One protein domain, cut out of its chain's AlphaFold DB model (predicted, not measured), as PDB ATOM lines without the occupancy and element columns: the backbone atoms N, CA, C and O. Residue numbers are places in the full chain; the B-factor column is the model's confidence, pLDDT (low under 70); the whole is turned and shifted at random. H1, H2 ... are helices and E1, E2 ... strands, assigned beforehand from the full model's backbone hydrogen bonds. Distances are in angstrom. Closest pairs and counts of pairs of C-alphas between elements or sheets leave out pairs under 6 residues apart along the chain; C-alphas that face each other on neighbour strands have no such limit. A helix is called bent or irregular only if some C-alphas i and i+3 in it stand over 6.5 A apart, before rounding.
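AT A GLANCE: This is residues 2 to 26, 36 to 82 and 117 to 155 of the 155 residues of an uncharacterized protein of Gigaspora rosea (UniProt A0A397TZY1). A twisted sheet is strung along one very long strand, E5: E4 makes a long hairpin with it, E1 runs along its other side, and the E2 and E3 hairpin pairs near its last residues. H1 packs over E4 and E5, and residues 77 to 82 of H3 stick out. The printed part has 111 residues with three named helices and five named strands, following each other along the chain as E1, H1, H2, E2, E3, H3, E4 and E5, and its class is mixed, helices and strands; the sheet is branched, with the neighbour pairs E1 and E5, E2 and E3, E3 and E5, and E4 and E5, each antiparallel. It is loose, radius of gyration of the C-alphas 17.5 A, spanning 64 by 31 by 21 A.

HOW THE PARTS SIT: Begin at E5, residues 135 to 151; with E4, residues 119 to 129, it forms an antiparallel hairpin, N 122 and O 142 within hydrogen-bond range at 2.9 A. On the other side of E5 find E1, residues 2 to 9, antiparallel, with N 4 and O 145 at 2.8 A. E3, residues 64 to 68, pairs antiparallel with E5 through N 65 and O 150, 2.9 A, and forms a hairpin with E2, residues 57 to 60, through N 58 and O 66, 2.8 A. H1, residues 12 to 22, is on the sheet at a height of 10.0 A; its closest C-alphas to E5 are Glu 12 and Gly 139, 6.1 A apart. H1 is irregular, C-alphas 18 and 21 being 8.0 A apart, with 5 of 7 O i to N i+4 pairs within hydrogen-bond range. H2, residues 42 to 49, is close but not clearly touching H1, closest C-alphas Ile 18 and Ile 49, 7.0 A. H3, residues 73 to 82, is close but not clearly touching H2, closest C-alphas Tyr 43 and Tyr 73, 7.2 A; in H2 and H3 every such pair is within range.

IN THESE COORDINATES: Find C-alpha 135 at (292.335, 194.359, 209.539); E5 runs 48.6 A to C-alpha 151 at (244.760, 200.726, 201.800). E4 measures 31.3 A and E1 23.4 A.

THE WHOLE: Residues 27 to 35 and 83 to 116 are cut out, leaving gaps of 12.0 A and 24.5 A between C-alphas. Of the links printed whole, none is long. Look for pLDDT under 70 at residues 72 to 82, 117 and 154 to 155.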
ATOM      1  N   GLY A   2     255.264 195.962 211.742       86.56
ATOM      2  CA  GLY A   2     256.482 195.147 211.693       86.56
ATOM      3  C   GLY A   2     257.719 195.973 212.020       86.56
ATOM      4  O   GLY A   2     257.857 197.086 211.516       86.56
ATOM      5  N   LYS A   3     258.623 195.441 212.848       90.62
ATOM      6  CA  LYS A   3     259.941 196.050 213.062       90.62
ATOM      7  C   LYS A   3     260.809 195.808 211.829       90.62
ATOM      8  O   LYS A   3     260.873 194.685 211.341       90.62
ATOM      9  N   GLN A   4     261.487 196.845 211.363       93.50
ATOM     10  CA  GLN A   4     262.410 196.806 210.238       93.50
ATOM     11  C   GLN A   4     263.787 197.303 210.664       93.50
ATOM     12  O   GLN A   4     263.935 198.074 211.618       93.50
ATOM     13  N   THR A   5     264.814 196.829 209.964       94.44
ATOM     14  CA  THR A   5     266.185 197.294 210.155       94.44
ATOM     15  C   THR A   5     266.876 197.423 208.811       94.44
ATOM     16  O   THR A   5     266.964 196.456 208.062       94.44
ATOM     17  N   LEU A   6     267.384 198.618 208.529       94.62
ATOM     18  CA  LEU A   6     268.185 198.917 207.348       94.62
ATOM     19  C   LEU A   6     269.628 199.175 207.783       94.62
ATOM     20  O   LEU A   6     269.867 199.902 208.746       94.62
ATOM     21  N   ILE A   7     270.587 198.575 207.079       95.62
ATOM     22  CA  ILE A   7     272.018 198.708 207.364       95.62
ATOM     23  C   ILE A   7     272.705 199.199 206.101       95.62
ATOM     24  O   ILE A   7     272.585 198.562 205.055       95.62
ATOM     25  N   VAL A   8     273.446 200.299 206.203       94.56
ATOM     26  CA  VAL A   8     274.141 200.904 205.061       94.56
ATOM     27  C   VAL A   8     275.599 201.188 205.441       94.56
ATOM     28  O   VAL A   8     275.858 201.631 206.565       94.56
ATOM     29  N   PRO A   9     276.581 200.927 204.557       94.88
ATOM     30  CA  PRO A   9     277.946 201.406 204.752       94.88
ATOM     31  C   PRO A   9     277.955 202.934 204.869       94.88
ATOM     32  O   PRO A   9     277.391 203.623 204.026       94.88
ATOM     33  N   CYS A  10     278.572 203.469 205.919       94.75
ATOM     34  CA  CYS A  10     278.584 204.909 206.167       94.75
ATOM     35  C   CYS A  10     279.848 205.309 206.944       94.75
ATOM     36  O   CYS A  10     280.074 204.776 208.037       94.75
ATOM     37  N   PRO A  11     280.683 206.226 206.421       94.69
ATOM     38  CA  PRO A  11     281.803 206.795 207.167       94.69
ATOM     39  C   PRO A  11     281.347 207.524 208.437       94.69
ATOM     40  O   PRO A  11     280.268 208.109 208.477       94.69
ATOM     41  N   GLU A  12     282.197 207.530 209.464       95.44
ATOM     42  CA  GLU A  12     281.920 208.210 210.739       95.44
ATOM     43  C   GLU A  12     281.700 209.713 210.556       95.44
ATOM     44  O   GLU A  12     280.761 210.275 211.110       95.44
ATOM     45  N   SER A  13     282.530 210.348 209.727       95.31
ATOM     46  CA  SER A  13     282.451 211.780 209.430       95.31
ATOM     47  C   SER A  13     281.132 212.160 208.765       95.31
ATOM     48  O   SER A  13     280.516 213.145 209.158       95.31
ATOM     49  N   LEU A  14     280.668 211.355 207.802       96.00
ATOM     50  CA  LEU A  14     279.392 211.582 207.130       96.00
ATOM     51  C   LEU A  14     278.231 211.441 208.117       96.00
ATOM     52  O   LEU A  14     277.393 212.335 208.208       96.00
ATOM     53  N   PHE A  15     278.225 210.365 208.910       96.19
ATOM     54  CA  PHE A  15     277.236 210.188 209.972       96.19
ATOM     55  C   PHE A  15     277.215 211.388 210.925       96.19
ATOM     56  O   PHE A  15     276.155 211.953 211.181       96.19
ATOM     57  N   TYR A  16     278.383 211.801 211.418       95.00
ATOM     58  CA  TYR A  16     278.495 212.907 212.357       95.00
ATOM     59  C   TYR A  16     278.026 214.229 211.737       95.00
ATOM     60  O   TYR A  16     277.291 214.968 212.380       95.00
ATOM     61  N   SER A  17     278.367 214.509 210.476       96.50
ATOM     62  CA  SER A  17     277.933 215.738 209.799       96.50
ATOM     63  C   SER A  17     276.409 215.865 209.708       96.50
ATOM     64  O   SER A  17     275.879 216.950 209.921       96.50
ATOM     65  N   ILE A  18     275.705 214.752 209.473       96.31
ATOM     66  CA  ILE A  18     274.244 214.723 209.317       96.31
ATOM     67  C   ILE A  18     273.539 214.703 210.679       96.31
ATOM     68  O   ILE A  18     272.539 215.385 210.874       96.31
ATOM     69  N   PHE A  19     274.046 213.912 211.628       96.19
ATOM     70  CA  PHE A  19     273.337 213.611 212.873       96.19
ATOM     71  C   PHE A  19     273.899 214.314 214.114       96.19
ATOM     72  O   PHE A  19     273.353 214.103 215.190       96.19
ATOM     73  N   SER A  20     274.954 215.133 214.011       93.88
ATOM     74  CA  SER A  20     275.639 215.755 215.166       93.88
ATOM     75  C   SER A  20     274.696 216.423 216.172       93.88
ATOM     76  O   SER A  20     274.844 216.197 217.371       93.88
ATOM     77  N   GLY A  21     273.689 217.166 215.701       94.75
ATOM     78  CA  GLY A  21     272.676 217.818 216.545       94.75
ATOM     79  C   GLY A  21     271.664 216.874 217.212       94.75
ATOM     80  O   GLY A  21     270.889 217.310 218.055       94.75
ATOM     81  N   HIS A  22     271.679 215.585 216.865       94.88
ATOM     82  CA  HIS A  22     270.726 214.566 217.317       94.88
ATOM     83  C   HIS A  22     271.405 213.377 218.025       94.88
ATOM     84  O   HIS A  22     270.754 212.370 218.322       94.88
ATOM     85  N   ILE A  23     272.711 213.451 218.314       95.19
ATOM     86  CA  ILE A  23     273.432 212.388 219.029       95.19
ATOM     87  C   ILE A  23     273.039 212.412 220.507       95.19
ATOM     88  O   ILE A  23     273.355 213.342 221.240       95.19
ATOM     89  N   HIS A  24     272.411 211.333 220.963       93.81
ATOM     90  CA  HIS A  24     272.003 211.160 222.359       93.81
ATOM     91  C   HIS A  24     273.065 210.429 223.180       93.81
ATOM     92  O   HIS A  24     273.210 210.644 224.381       93.81
ATOM     93  N   TYR A  25     273.794 209.516 222.538       92.94
ATOM     94  CA  TYR A  25     274.800 208.704 223.203       92.94
ATOM     95  C   TYR A  25     275.978 208.429 222.281       92.94
ATOM     96  O   TYR A  25     275.808 208.090 221.108       92.94
ATOM     97  N   TYR A  26     277.173 208.494 222.858       93.88
ATOM     98  CA  TYR A  26     278.401 208.043 222.230       93.88
ATOM     99  C   TYR A  26     279.194 207.155 223.190       93.88
ATOM    100  O   TYR A  26     279.423 207.502 224.347       93.88
ATOM    101  N   ILE A  36     268.116 208.859 218.995       93.25
ATOM    102  CA  ILE A  36     266.801 208.309 219.316       93.25
ATOM    103  C   ILE A  36     265.772 209.365 218.935       93.25
ATOM    104  O   ILE A  36     265.739 210.431 219.533       93.25
ATOM    105  N   PHE A  37     264.933 209.066 217.949       91.94
ATOM    106  CA  PHE A  37     263.837 209.941 217.549       91.94
ATOM    107  C   PHE A  37     262.539 209.360 218.103       91.94
ATOM    108  O   PHE A  37     262.121 208.258 217.729       91.94
ATOM    109  N   HIS A  38     261.914 210.081 219.029       86.00
ATOM    110  CA  HIS A  38     260.702 209.645 219.713       86.00
ATOM    111  C   HIS A  38     259.734 210.808 219.930       86.00
ATOM    112  O   HIS A  38     260.137 211.965 219.981       86.00
ATOM    113  N   GLY A  39     258.463 210.491 220.172       79.00
ATOM    114  CA  GLY A  39     257.456 211.507 220.471       79.00
ATOM    115  C   GLY A  39     256.930 212.213 219.227       79.00
ATOM    116  O   GLY A  39     256.981 211.671 218.119       79.00
ATOM    117  N   ASP A  40     256.393 213.399 219.473       75.44
ATOM    118  CA  ASP A  40     255.508 214.122 218.567       75.44
ATOM    119  C   ASP A  40     256.274 214.824 217.425       75.44
ATOM    120  O   ASP A  40     255.759 214.991 216.324       75.44
ATOM    121  N   THR A  41     257.557 215.142 217.639       84.69
ATOM    122  CA  THR A  41     258.422 215.846 216.671       84.69
ATOM    123  C   THR A  41     259.276 214.921 215.799       84.69
ATOM    124  O   THR A  41     259.948 215.371 214.869       84.69
ATOM    125  N   ALA A  42     259.267 213.611 216.080       88.75
ATOM    126  CA  ALA A  42     260.208 212.658 215.489       88.75
ATOM    127  C   ALA A  42     260.117 212.600 213.958       88.75
ATOM    128  O   ALA A  42     261.139 212.531 213.274       88.75
ATOM    129  N   TYR A  43     258.899 212.638 213.409       88.88
ATOM    130  CA  TYR A  43     258.708 212.564 211.964       88.88
ATOM    131  C   TYR A  43     259.194 213.839 211.264       88.88
ATOM    132  O   TYR A  43     259.835 213.741 210.217       88.88
ATOM    133  N   GLN A  44     258.937 215.021 211.844       88.44
ATOM    134  CA  GLN A  44     259.371 216.302 211.279       88.44
ATOM    135  C   GLN A  44     260.890 216.476 211.366       88.44
ATOM    136  O   GLN A  44     261.502 216.964 210.419       88.44
ATOM    137  N   GLU A  45     261.517 216.069 212.470       91.94
ATOM    138  CA  GLU A  45     262.978 216.103 212.601       91.94
ATOM    139  C   GLU A  45     263.648 215.239 211.532       91.94
ATOM    140  O   GLU A  45     264.538 215.704 210.821       91.94
ATOM    141  N   LEU A  46     263.162 214.010 211.342       93.00
ATOM    142  CA  LEU A  46     263.672 213.117 210.304       93.00
ATOM    143  C   LEU A  46     263.382 213.639 208.892       93.00
ATOM    144  O   LEU A  46     264.234 213.506 208.018       93.00
ATOM    145  N   ALA A  47     262.240 214.296 208.670       91.88
ATOM    146  CA  ALA A  47     261.936 214.935 207.391       91.88
ATOM    147  C   ALA A  47     262.938 216.042 207.041       91.88
ATOM    148  O   ALA A  47     263.368 216.128 205.891       91.88
ATOM    149  N   LYS A  48     263.352 216.844 208.032       92.75
ATOM    150  CA  LYS A  48     264.390 217.872 207.868       92.75
ATOM    151  C   LYS A  48     265.755 217.243 207.587       92.75
ATOM    152  O   LYS A  48     266.422 217.652 206.646       92.75
ATOM    153  N   ILE A  49     266.139 216.215 208.348       94.75
ATOM    154  CA  ILE A  49     267.421 215.508 208.173       94.75
ATOM    155  C   ILE A  49     267.525 214.868 206.784       94.75
ATOM    156  O   ILE A  49     268.558 214.969 206.126       94.75
ATOM    157  N   PHE A  50     266.462 214.203 206.328       92.94
ATOM    158  CA  PHE A  50     266.432 213.549 205.019       92.94
ATOM    159  C   PHE A  50     266.074 214.494 203.875       92.94
ATOM    160  O   PHE A  50     266.048 214.057 202.726       92.94
ATOM    161  N   ASN A  51     265.793 215.764 204.184       93.44
ATOM    162  CA  ASN A  51     265.306 216.763 203.244       93.44
ATOM    163  C   ASN A  51     264.155 216.231 202.366       93.44
ATOM    164  O   ASN A  51     264.157 216.360 201.143       93.44
ATOM    165  N   ASN A  52     263.204 215.533 202.991       90.19
ATOM    166  CA  ASN A  52     262.086 214.905 202.300       90.19
ATOM    167  C   ASN A  52     260.873 214.790 203.241       90.19
ATOM    168  O   ASN A  52     260.918 213.994 204.180       90.19
ATOM    169  N   PRO A  53     259.755 215.496 202.991       87.19
ATOM    170  CA  PRO A  53     258.559 215.413 203.839       87.19
ATOM    171  C   PRO A  53     257.871 214.036 203.801       87.19
ATOM    172  O   PRO A  53     257.178 213.647 204.741       87.19
ATOM    173  N   ASN A  54     258.099 213.255 202.745       88.25
ATOM    174  CA  ASN A  54     257.537 211.918 202.544       88.25
ATOM    175  C   ASN A  54     258.562 210.796 202.783       88.25
ATOM    176  O   ASN A  54     258.339 209.665 202.356       88.25
ATOM    177  N   TRP A  55     259.671 211.080 203.479       91.69
ATOM    178  CA  TRP A  55     260.771 210.134 203.724       91.69
ATOM    179  C   TRP A  55     260.318 208.780 204.294       91.69
ATOM    180  O   TRP A  55     260.937 207.750 204.034       91.69
ATOM    181  N   GLY A  56     259.240 208.783 205.082       91.25
ATOM    182  CA  GLY A  56     258.730 207.606 205.770       91.25
ATOM    183  C   GLY A  56     257.594 206.888 205.049       91.25
ATOM    184  O   GLY A  56     256.992 206.017 205.669       91.25
ATOM    185  N   ARG A  57     257.258 207.235 203.799       89.88
ATOM    186  CA  ARG A  57     256.120 206.658 203.062       89.88
ATOM    187  C   ARG A  57     256.550 206.030 201.745       89.88
ATOM    188  O   ARG A  57     257.367 206.571 201.007       89.88
ATOM    189  N   LYS A  58     255.920 204.907 201.413       92.00
ATOM    190  CA  LYS A  58     255.996 204.284 200.095       92.00
ATOM    191  C   LYS A  58     254.600 203.928 199.611       92.00
ATOM    192  O   LYS A  58     253.907 203.143 200.256       92.00
ATOM    193  N   PHE A  59     254.226 204.482 198.466       91.06
ATOM    194  CA  PHE A  59     252.992 204.150 197.766       91.06
ATOM    195  C   PHE A  59     253.235 203.000 196.791       91.06
ATOM    196  O   PHE A  59     254.311 202.873 196.204       91.06
ATOM    197  N   TYR A  60     252.222 202.161 196.641       90.25
ATOM    198  CA  TYR A  60     252.196 201.029 195.732       90.25
ATOM    199  C   TYR A  60     250.995 201.165 194.799       90.25
ATOM    200  O   TYR A  60     250.017 201.861 195.091       90.25
ATOM    201  N   ASN A  61     251.056 200.445 193.683       85.50
ATOM    202  CA  ASN A  61     249.907 200.272 192.803       85.50
ATOM    203  C   ASN A  61     248.754 199.627 193.599       85.50
ATOM    204  O   ASN A  61     249.006 198.911 194.565       85.50
ATOM    205  N   GLN A  62     247.501 199.860 193.194       86.50
ATOM    206  CA  GLN A  62     246.291 199.399 193.911       86.50
ATOM    207  C   GLN A  62     245.983 200.155 195.213       86.50
ATOM    208  O   GLN A  62     245.364 199.609 196.125       86.50
ATOM    209  N   ASN A  63     246.385 201.427 195.292       87.06
ATOM    210  CA  ASN A  63     246.091 202.300 196.425       87.06
ATOM    211  C   ASN A  63     246.627 201.765 197.765       87.06
ATOM    212  O   ASN A  63     246.048 202.021 198.813       87.06
ATOM    213  N   GLN A  64     247.713 201.002 197.764       89.44
ATOM    214  CA  GLN A  64     248.330 200.537 199.003       89.44
ATOM    215  C   GLN A  64     249.473 201.468 199.396       89.44
ATOM    216  O   GLN A  64     250.173 202.018 198.545       89.44
ATOM    217  N   GLN A  65     249.697 201.627 200.694       92.19
ATOM    218  CA  GLN A  65     250.851 202.346 201.219       92.19
ATOM    219  C   GLN A  65     251.493 201.593 202.379       92.19
ATOM    220  O   GLN A  65     250.813 200.957 203.181       92.19
ATOM    221  N   THR A  66     252.816 201.700 202.479       91.69
ATOM    222  CA  THR A  66     253.587 201.356 203.678       91.69
ATOM    223  C   THR A  66     254.151 202.644 204.260       91.69
ATOM    224  O   THR A  66     254.700 203.458 203.517       91.69
ATOM    225  N   TYR A  67     254.043 202.829 205.572       90.38
ATOM    226  CA  TYR A  67     254.568 204.011 206.250       90.38
ATOM    227  C   TYR A  67     255.296 203.660 207.545       90.38
ATOM    228  O   TYR A  67     255.003 202.654 208.197       90.38
ATOM    229  N   ILE A  68     256.261 204.500 207.909       90.31
ATOM    230  CA  ILE A  68     256.993 204.420 209.167       90.31
ATOM    231  C   ILE A  68     256.115 204.957 210.292       90.31
ATOM    232  O   ILE A  68     255.484 206.005 210.188       90.31
ATOM    233  N   VAL A  69     256.083 204.208 211.384       86.19
ATOM    234  CA  VAL A  69     255.237 204.477 212.535       86.19
ATOM    235  C   VAL A  69     255.998 205.355 213.523       86.19
ATOM    236  O   VAL A  69     256.892 204.880 214.222       86.19
ATOM    237  N   CYS A  70     255.578 206.613 213.628       82.12
ATOM    238  CA  CYS A  70     255.941 207.535 214.706       82.12
ATOM    239  C   CYS A  70     254.698 207.827 215.571       82.12
ATOM    240  O   CYS A  70     253.579 207.496 215.172       82.12
ATOM    241  N   LYS A  71     254.863 208.400 216.773       70.31
ATOM    242  CA  LYS A  71     253.716 208.719 217.653       70.31
ATOM    243  C   LYS A  71     252.731 209.710 217.016       70.31
ATOM    244  O   LYS A  71     251.533 209.503 217.155       70.31
ATOM    245  N   ASP A  72     253.232 210.669 216.242       59.19
ATOM    246  CA  ASP A  72     252.422 211.751 215.660       59.19
ATOM    247  C   ASP A  72     252.012 211.565 214.205       59.19
ATOM    248  O   ASP A  72     251.387 212.451 213.624       59.19
ATOM    249  N   TYR A  73     252.309 210.411 213.603       55.75
ATOM    250  CA  TYR A  73     251.892 210.163 212.225       55.75
ATOM    251  C   TYR A  73     250.368 210.274 212.067       55.75
ATOM    252  O   TYR A  73     249.892 210.921 211.138       55.75
ATOM    253  N   ASP A  74     249.621 209.716 213.021       54.19
ATOM    254  CA  ASP A  74     248.157 209.708 212.989       54.19
ATOM    255  C   ASP A  74     247.583 211.141 213.120       54.19
ATOM    256  O   ASP A  74     246.618 211.488 212.445       54.19
ATOM    257  N   ARG A  75     248.224 212.026 213.905       55.50
ATOM    258  CA  ARG A  75     247.820 213.440 214.047       55.50
ATOM    259  C   ARG A  75     248.187 214.273 212.811       55.50
ATOM    260  O   ARG A  75     247.378 215.073 212.356       55.50
ATOM    261  N   PHE A  76     249.383 214.076 212.254       53.91
ATOM    262  CA  PHE A  76     249.853 214.779 211.055       53.91
ATOM    263  C   PHE A  76     249.015 214.441 209.812       53.91
ATOM    264  O   PHE A  76     248.708 215.326 209.018       53.91
ATOM    265  N   VAL A  77     248.613 213.172 209.653       57.03
ATOM    266  CA  VAL A  77     247.699 212.742 208.580       57.03
ATOM    267  C   VAL A  77     246.344 213.426 208.707       57.03
ATOM    268  O   VAL A  77     245.894 214.004 207.726       57.03
ATOM    269  N   ASN A  78     245.753 213.449 209.906       53.56
ATOM    270  CA  ASN A  78     244.471 214.124 210.127       53.56
ATOM    271  C   ASN A  78     244.535 215.616 209.760       53.56
ATOM    272  O   ASN A  78     243.606 216.132 209.152       53.56
ATOM    273  N   ILE A  79     245.636 216.308 210.078       53.59
ATOM    274  CA  ILE A  79     245.816 217.725 209.714       53.59
ATOM    275  C   ILE A  79     245.901 217.903 208.190       53.59
ATOM    276  O   ILE A  79     245.262 218.796 207.645       53.59
ATOM    277  N   ILE A  80     246.653 217.052 207.483       57.88
ATOM    278  CA  ILE A  80     246.741 217.120 206.014       57.88
ATOM    279  C   ILE A  80     245.408 216.758 205.348       57.88
ATOM    280  O   ILE A  80     245.056 217.351 204.333       57.88
ATOM    281  N   GLU A  81     244.672 215.780 205.875       54.91
ATOM    282  CA  GLU A  81     243.392 215.345 205.305       54.91
ATOM    283  C   GLU A  81     242.273 216.369 205.524       54.91
ATOM    284  O   GLU A  81     241.465 216.557 204.620       54.91
ATOM    285  N   HIS A  82     242.268 217.088 206.652       49.06
ATOM    286  CA  HIS A  82     241.312 218.172 206.899       49.06
ATOM    287  C   HIS A  82     241.608 219.462 206.118       49.06
ATOM    288  O   HIS A  82     240.691 220.241 205.893       49.06
ATOM    289  N   ARG A 117     257.469 203.496 219.826       68.00
ATOM    290  CA  ARG A 117     257.503 203.755 218.370       68.00
ATOM    291  C   ARG A 117     258.669 204.696 218.029       68.00
ATOM    292  O   ARG A 117     258.468 205.807 217.548       68.00
ATOM    293  N   GLU A 118     259.872 204.292 218.403       83.56
ATOM    294  CA  GLU A 118     261.087 205.070 218.213       83.56
ATOM    295  C   GLU A 118     261.693 204.733 216.863       83.56
ATOM    296  O   GLU A 118     261.724 203.572 216.441       83.56
ATOM    297  N   PHE A 119     262.207 205.766 216.212       92.12
ATOM    298  CA  PHE A 119     263.109 205.608 215.093       92.12
ATOM    299  C   PHE A 119     264.529 205.743 215.639       92.12
ATOM    300  O   PHE A 119     264.944 206.801 216.111       92.12
ATOM    301  N   LEU A 120     265.263 204.635 215.646       94.50
ATOM    302  CA  LEU A 120     266.611 204.559 216.191       94.50
ATOM    303  C   LEU A 120     267.621 204.594 215.048       94.50
ATOM    304  O   LEU A 120     267.552 203.778 214.127       94.50
ATOM    305  N   VAL A 121     268.594 205.493 215.161       96.56
ATOM    306  CA  VAL A 121     269.743 205.562 214.259       96.56
ATOM    307  C   VAL A 121     271.002 205.267 215.052       96.56
ATOM    308  O   VAL A 121     271.333 205.982 215.995       96.56
ATOM    309  N   GLU A 122     271.725 204.218 214.678       97.00
ATOM    310  CA  GLU A 122     272.999 203.874 215.302       97.00
ATOM    311  C   GLU A 122     274.108 203.875 214.263       97.00
ATOM    312  O   GLU A 122     273.959 203.300 213.190       97.00
ATOM    313  N   TRP A 123     275.253 204.448 214.604       97.44
ATOM    314  CA  TRP A 123     276.477 204.227 213.847       97.44
ATOM    315  C   TRP A 123     277.408 203.328 214.640       97.44
ATOM    316  O   TRP A 123     277.521 203.473 215.859       97.44
ATOM    317  N   LYS A 124     278.084 202.398 213.967       94.81
ATOM    318  CA  LYS A 124     279.085 201.537 214.596       94.81
ATOM    319  C   LYS A 124     280.251 201.239 213.667       94.81
ATOM    320  O   LYS A 124     280.070 200.987 212.474       94.81
ATOM    321  N   LYS A 125     281.440 201.157 214.255       92.19
ATOM    322  CA  LYS A 125     282.637 200.643 213.590       92.19
ATOM    323  C   LYS A 125     282.658 199.114 213.653       92.19
ATOM    324  O   LYS A 125     282.591 198.532 214.734       92.19
ATOM    325  N   LYS A 126     282.774 198.451 212.503       86.12
ATOM    326  CA  LYS A 126     282.969 197.000 212.396       86.12
ATOM    327  C   LYS A 126     284.399 196.713 211.946       86.12
ATOM    328  O   LYS A 126     284.840 197.238 210.928       86.12
ATOM    329  N   GLN A 127     285.110 195.877 212.696       84.94
ATOM    330  CA  GLN A 127     286.412 195.352 212.289       84.94
ATOM    331  C   GLN A 127     286.219 194.042 211.527       84.94
ATOM    332  O   GLN A 127     285.460 193.172 211.956       84.94
ATOM    333  N   ILE A 128     286.891 193.914 210.391       80.69
ATOM    334  CA  ILE A 128     286.892 192.725 209.546       80.69
ATOM    335  C   ILE A 128     288.349 192.320 209.369       80.69
ATOM    336  O   ILE A 128     289.138 193.069 208.794       80.69
ATOM    337  N   LYS A 129     288.702 191.139 209.875       84.44
ATOM    338  CA  LYS A 129     290.009 190.531 209.622       84.44
ATOM    339  C   LYS A 129     289.961 189.811 208.280       84.44
ATOM    340  O   LYS A 129     289.035 189.042 208.031       84.44
ATOM    341  N   LYS A 130     290.933 190.089 207.424       78.25
ATOM    342  CA  LYS A 130     291.132 189.415 206.144       78.25
ATOM    343  C   LYS A 130     292.020 188.180 206.328       78.25
ATOM    344  O   LYS A 130     292.687 188.029 207.350       78.25
ATOM    345  N   ALA A 131     292.008 187.298 205.330       81.50
ATOM    346  CA  ALA A 131     292.789 186.058 205.331       81.50
ATOM    347  C   ALA A 131     294.313 186.298 205.318       81.50
ATOM    348  O   ALA A 131     295.061 185.463 205.810       81.50
ATOM    349  N   ASP A 132     294.759 187.453 204.815       84.19
ATOM    350  CA  ASP A 132     296.158 187.912 204.812       84.19
ATOM    351  C   ASP A 132     296.619 188.476 206.174       84.19
ATOM    352  O   ASP A 132     297.740 188.962 206.298       84.19
ATOM    353  N   GLY A 133     295.759 188.451 207.199       78.56
ATOM    354  CA  GLY A 133     296.039 189.010 208.522       78.56
ATOM    355  C   GLY A 133     295.782 190.516 208.643       78.56
ATOM    356  O   GLY A 133     295.783 191.035 209.763       78.56
ATOM    357  N   ASN A 134     295.478 191.221 207.546       79.75
ATOM    358  CA  ASN A 134     295.157 192.646 207.595       79.75
ATOM    359  C   ASN A 134     293.758 192.888 208.179       79.75
ATOM    360  O   ASN A 134     292.792 192.176 207.895       79.75
ATOM    361  N   CYS A 135     293.621 193.942 208.984       78.00
ATOM    362  CA  CYS A 135     292.335 194.359 209.539       78.00
ATOM    363  C   CYS A 135     291.798 195.573 208.776       78.00
ATOM    364  O   CYS A 135     292.458 196.606 208.685       78.00
ATOM    365  N   CYS A 136     290.572 195.476 208.268       78.31
ATOM    366  CA  CYS A 136     289.842 196.616 207.729       78.31
ATOM    367  C   CYS A 136     288.748 197.043 208.704       78.31
ATOM    368  O   CYS A 136     288.025 196.219 209.261       78.31
ATOM    369  N   CYS A 137     288.602 198.352 208.891       80.56
ATOM    370  CA  CYS A 137     287.502 198.922 209.654       80.56
ATOM    371  C   CYS A 137     286.479 199.521 208.692       80.56
ATOM    372  O   CYS A 137     286.843 200.347 207.860       80.56
ATOM    373  N   ILE A 138     285.211 199.149 208.835       88.81
ATOM    374  CA  ILE A 138     284.114 199.738 208.067       88.81
ATOM    375  C   ILE A 138     283.077 200.337 209.012       88.81
ATOM    376  O   ILE A 138     282.637 199.694 209.967       88.81
ATOM    377  N   GLY A 139     282.717 201.592 208.763       94.25
ATOM    378  CA  GLY A 139     281.604 202.245 209.440       94.25
ATOM    379  C   GLY A 139     280.278 201.791 208.841       94.25
ATOM    380  O   GLY A 139     280.156 201.634 207.623       94.25
ATOM    381  N   GLN A 140     279.285 201.554 209.692       95.56
ATOM    382  CA  GLN A 140     277.936 201.191 209.272       95.56
ATOM    383  C   GLN A 140     276.916 202.006 210.053       95.56
ATOM    384  O   GLN A 140     277.011 202.105 211.277       95.56
ATOM    385  N   ILE A 141     275.920 202.526 209.342       96.94
ATOM    386  CA  ILE A 141     274.727 203.122 209.935       96.94
ATOM    387  C   ILE A 141     273.591 202.097 209.938       96.94
ATOM    388  O   ILE A 141     273.424 201.321 208.997       96.94
ATOM    389  N   HIS A 142     272.840 202.076 211.028       96.56
ATOM    390  CA  HIS A 142     271.724 201.190 211.300       96.56
ATOM    391  C   HIS A 142     270.490 202.036 211.577       96.56
ATOM    392  O   HIS A 142     270.463 202.775 212.557       96.56
ATOM    393  N   PHE A 143     269.457 201.874 210.763       95.88
ATOM    394  CA  PHE A 143     268.139 202.441 211.013       95.88
ATOM    395  C   PHE A 143     267.234 201.333 211.534       95.88
ATOM    396  O   PHE A 143     267.076 200.317 210.864       95.88
ATOM    397  N   SER A 144     266.652 201.502 212.717       94.81
ATOM    398  CA  SER A 144     265.690 200.564 213.301       94.81
ATOM    399  C   SER A 144     264.383 201.282 213.586       94.81
ATOM    400  O   SER A 144     264.366 202.261 214.323       94.81
ATOM    401  N   PHE A 145     263.294 200.789 213.010       92.88
ATOM    402  CA  PHE A 145     262.000 201.467 213.049       92.88
ATOM    403  C   PHE A 145     260.848 200.483 212.872       92.88
ATOM    404  O   PHE A 145     261.058 199.301 212.599       92.88
ATOM    405  N   PHE A 146     259.619 200.964 213.034       91.00
ATOM    406  CA  PHE A 146     258.411 200.184 212.793       91.00
ATOM    407  C   PHE A 146     257.710 200.671 211.533       91.00
ATOM    408  O   PHE A 146     257.665 201.869 211.279       91.00
ATOM    409  N   ILE A 147     257.138 199.741 210.774       91.31
ATOM    410  CA  ILE A 147     256.277 200.040 209.633       91.31
ATOM    411  C   ILE A 147     254.858 199.526 209.859       91.31
ATOM    412  O   ILE A 147     254.626 198.545 210.582       91.31
ATOM    413  N   SER A 148     253.912 200.171 209.193       90.25
ATOM    414  CA  SER A 148     252.533 199.722 209.041       90.25
ATOM    415  C   SER A 148     252.104 199.851 207.582       90.25
ATOM    416  O   SER A 148     252.778 200.507 206.789       90.25
ATOM    417  N   GLN A 149     251.002 199.199 207.231       89.69
ATOM    418  CA  GLN A 149     250.431 199.221 205.890       89.69
ATOM    419  C   GLN A 149     248.968 199.639 205.955       89.69
ATOM    420  O   GLN A 149     248.280 199.327 206.926       89.69
ATOM    421  N   ALA A 150     248.515 200.352 204.931       87.69
ATOM    422  CA  ALA A 150     247.127 200.771 204.790       87.69
ATOM    423  C   ALA A 150     246.700 200.748 203.319       87.69
ATOM    424  O   ALA A 150     247.525 200.925 202.419       87.69
ATOM    425  N   GLN A 151     245.400 200.564 203.098       87.25
ATOM    426  CA  GLN A 151     244.760 200.726 201.800       87.25
ATOM    427  C   GLN A 151     244.045 202.079 201.767       87.25
ATOM    428  O   GLN A 151     243.311 202.424 202.687       87.25
ATOM    429  N   ILE A 152     244.296 202.854 200.720       80.94
ATOM    430  CA  ILE A 152     243.719 204.173 200.490       80.94
ATOM    431  C   ILE A 152     242.403 203.957 199.743       80.94
ATOM    432  O   ILE A 152     242.379 203.550 198.576       80.94
ATOM    433  N   LEU A 153     241.293 204.196 200.434       76.25
ATOM    434  CA  LEU A 153     239.976 204.192 199.813       76.25
ATOM    435  C   LEU A 153     239.865 205.432 198.920       76.25
ATOM    436  O   LEU A 153     240.167 206.540 199.355       76.25
ATOM    437  N   LYS A 154     239.480 205.238 197.655       63.34
ATOM    438  CA  LYS A 154     239.015 206.343 196.811       63.34
ATOM    439  C   LYS A 154     237.555 206.572 197.186       63.34
ATOM    440  O   LYS A 154     236.765 205.641 197.034       63.34
ATOM    441  N   ILE A 155     237.263 207.744 197.740       52.25
ATOM    442  CA  ILE A 155     235.900 208.262 197.904       52.25
ATOM    443  C   ILE A 155     235.537 208.974 196.604       52.25
ATOM    444  O   ILE A 155     236.442 209.648 196.057       52.25
TER     445      ILE A 155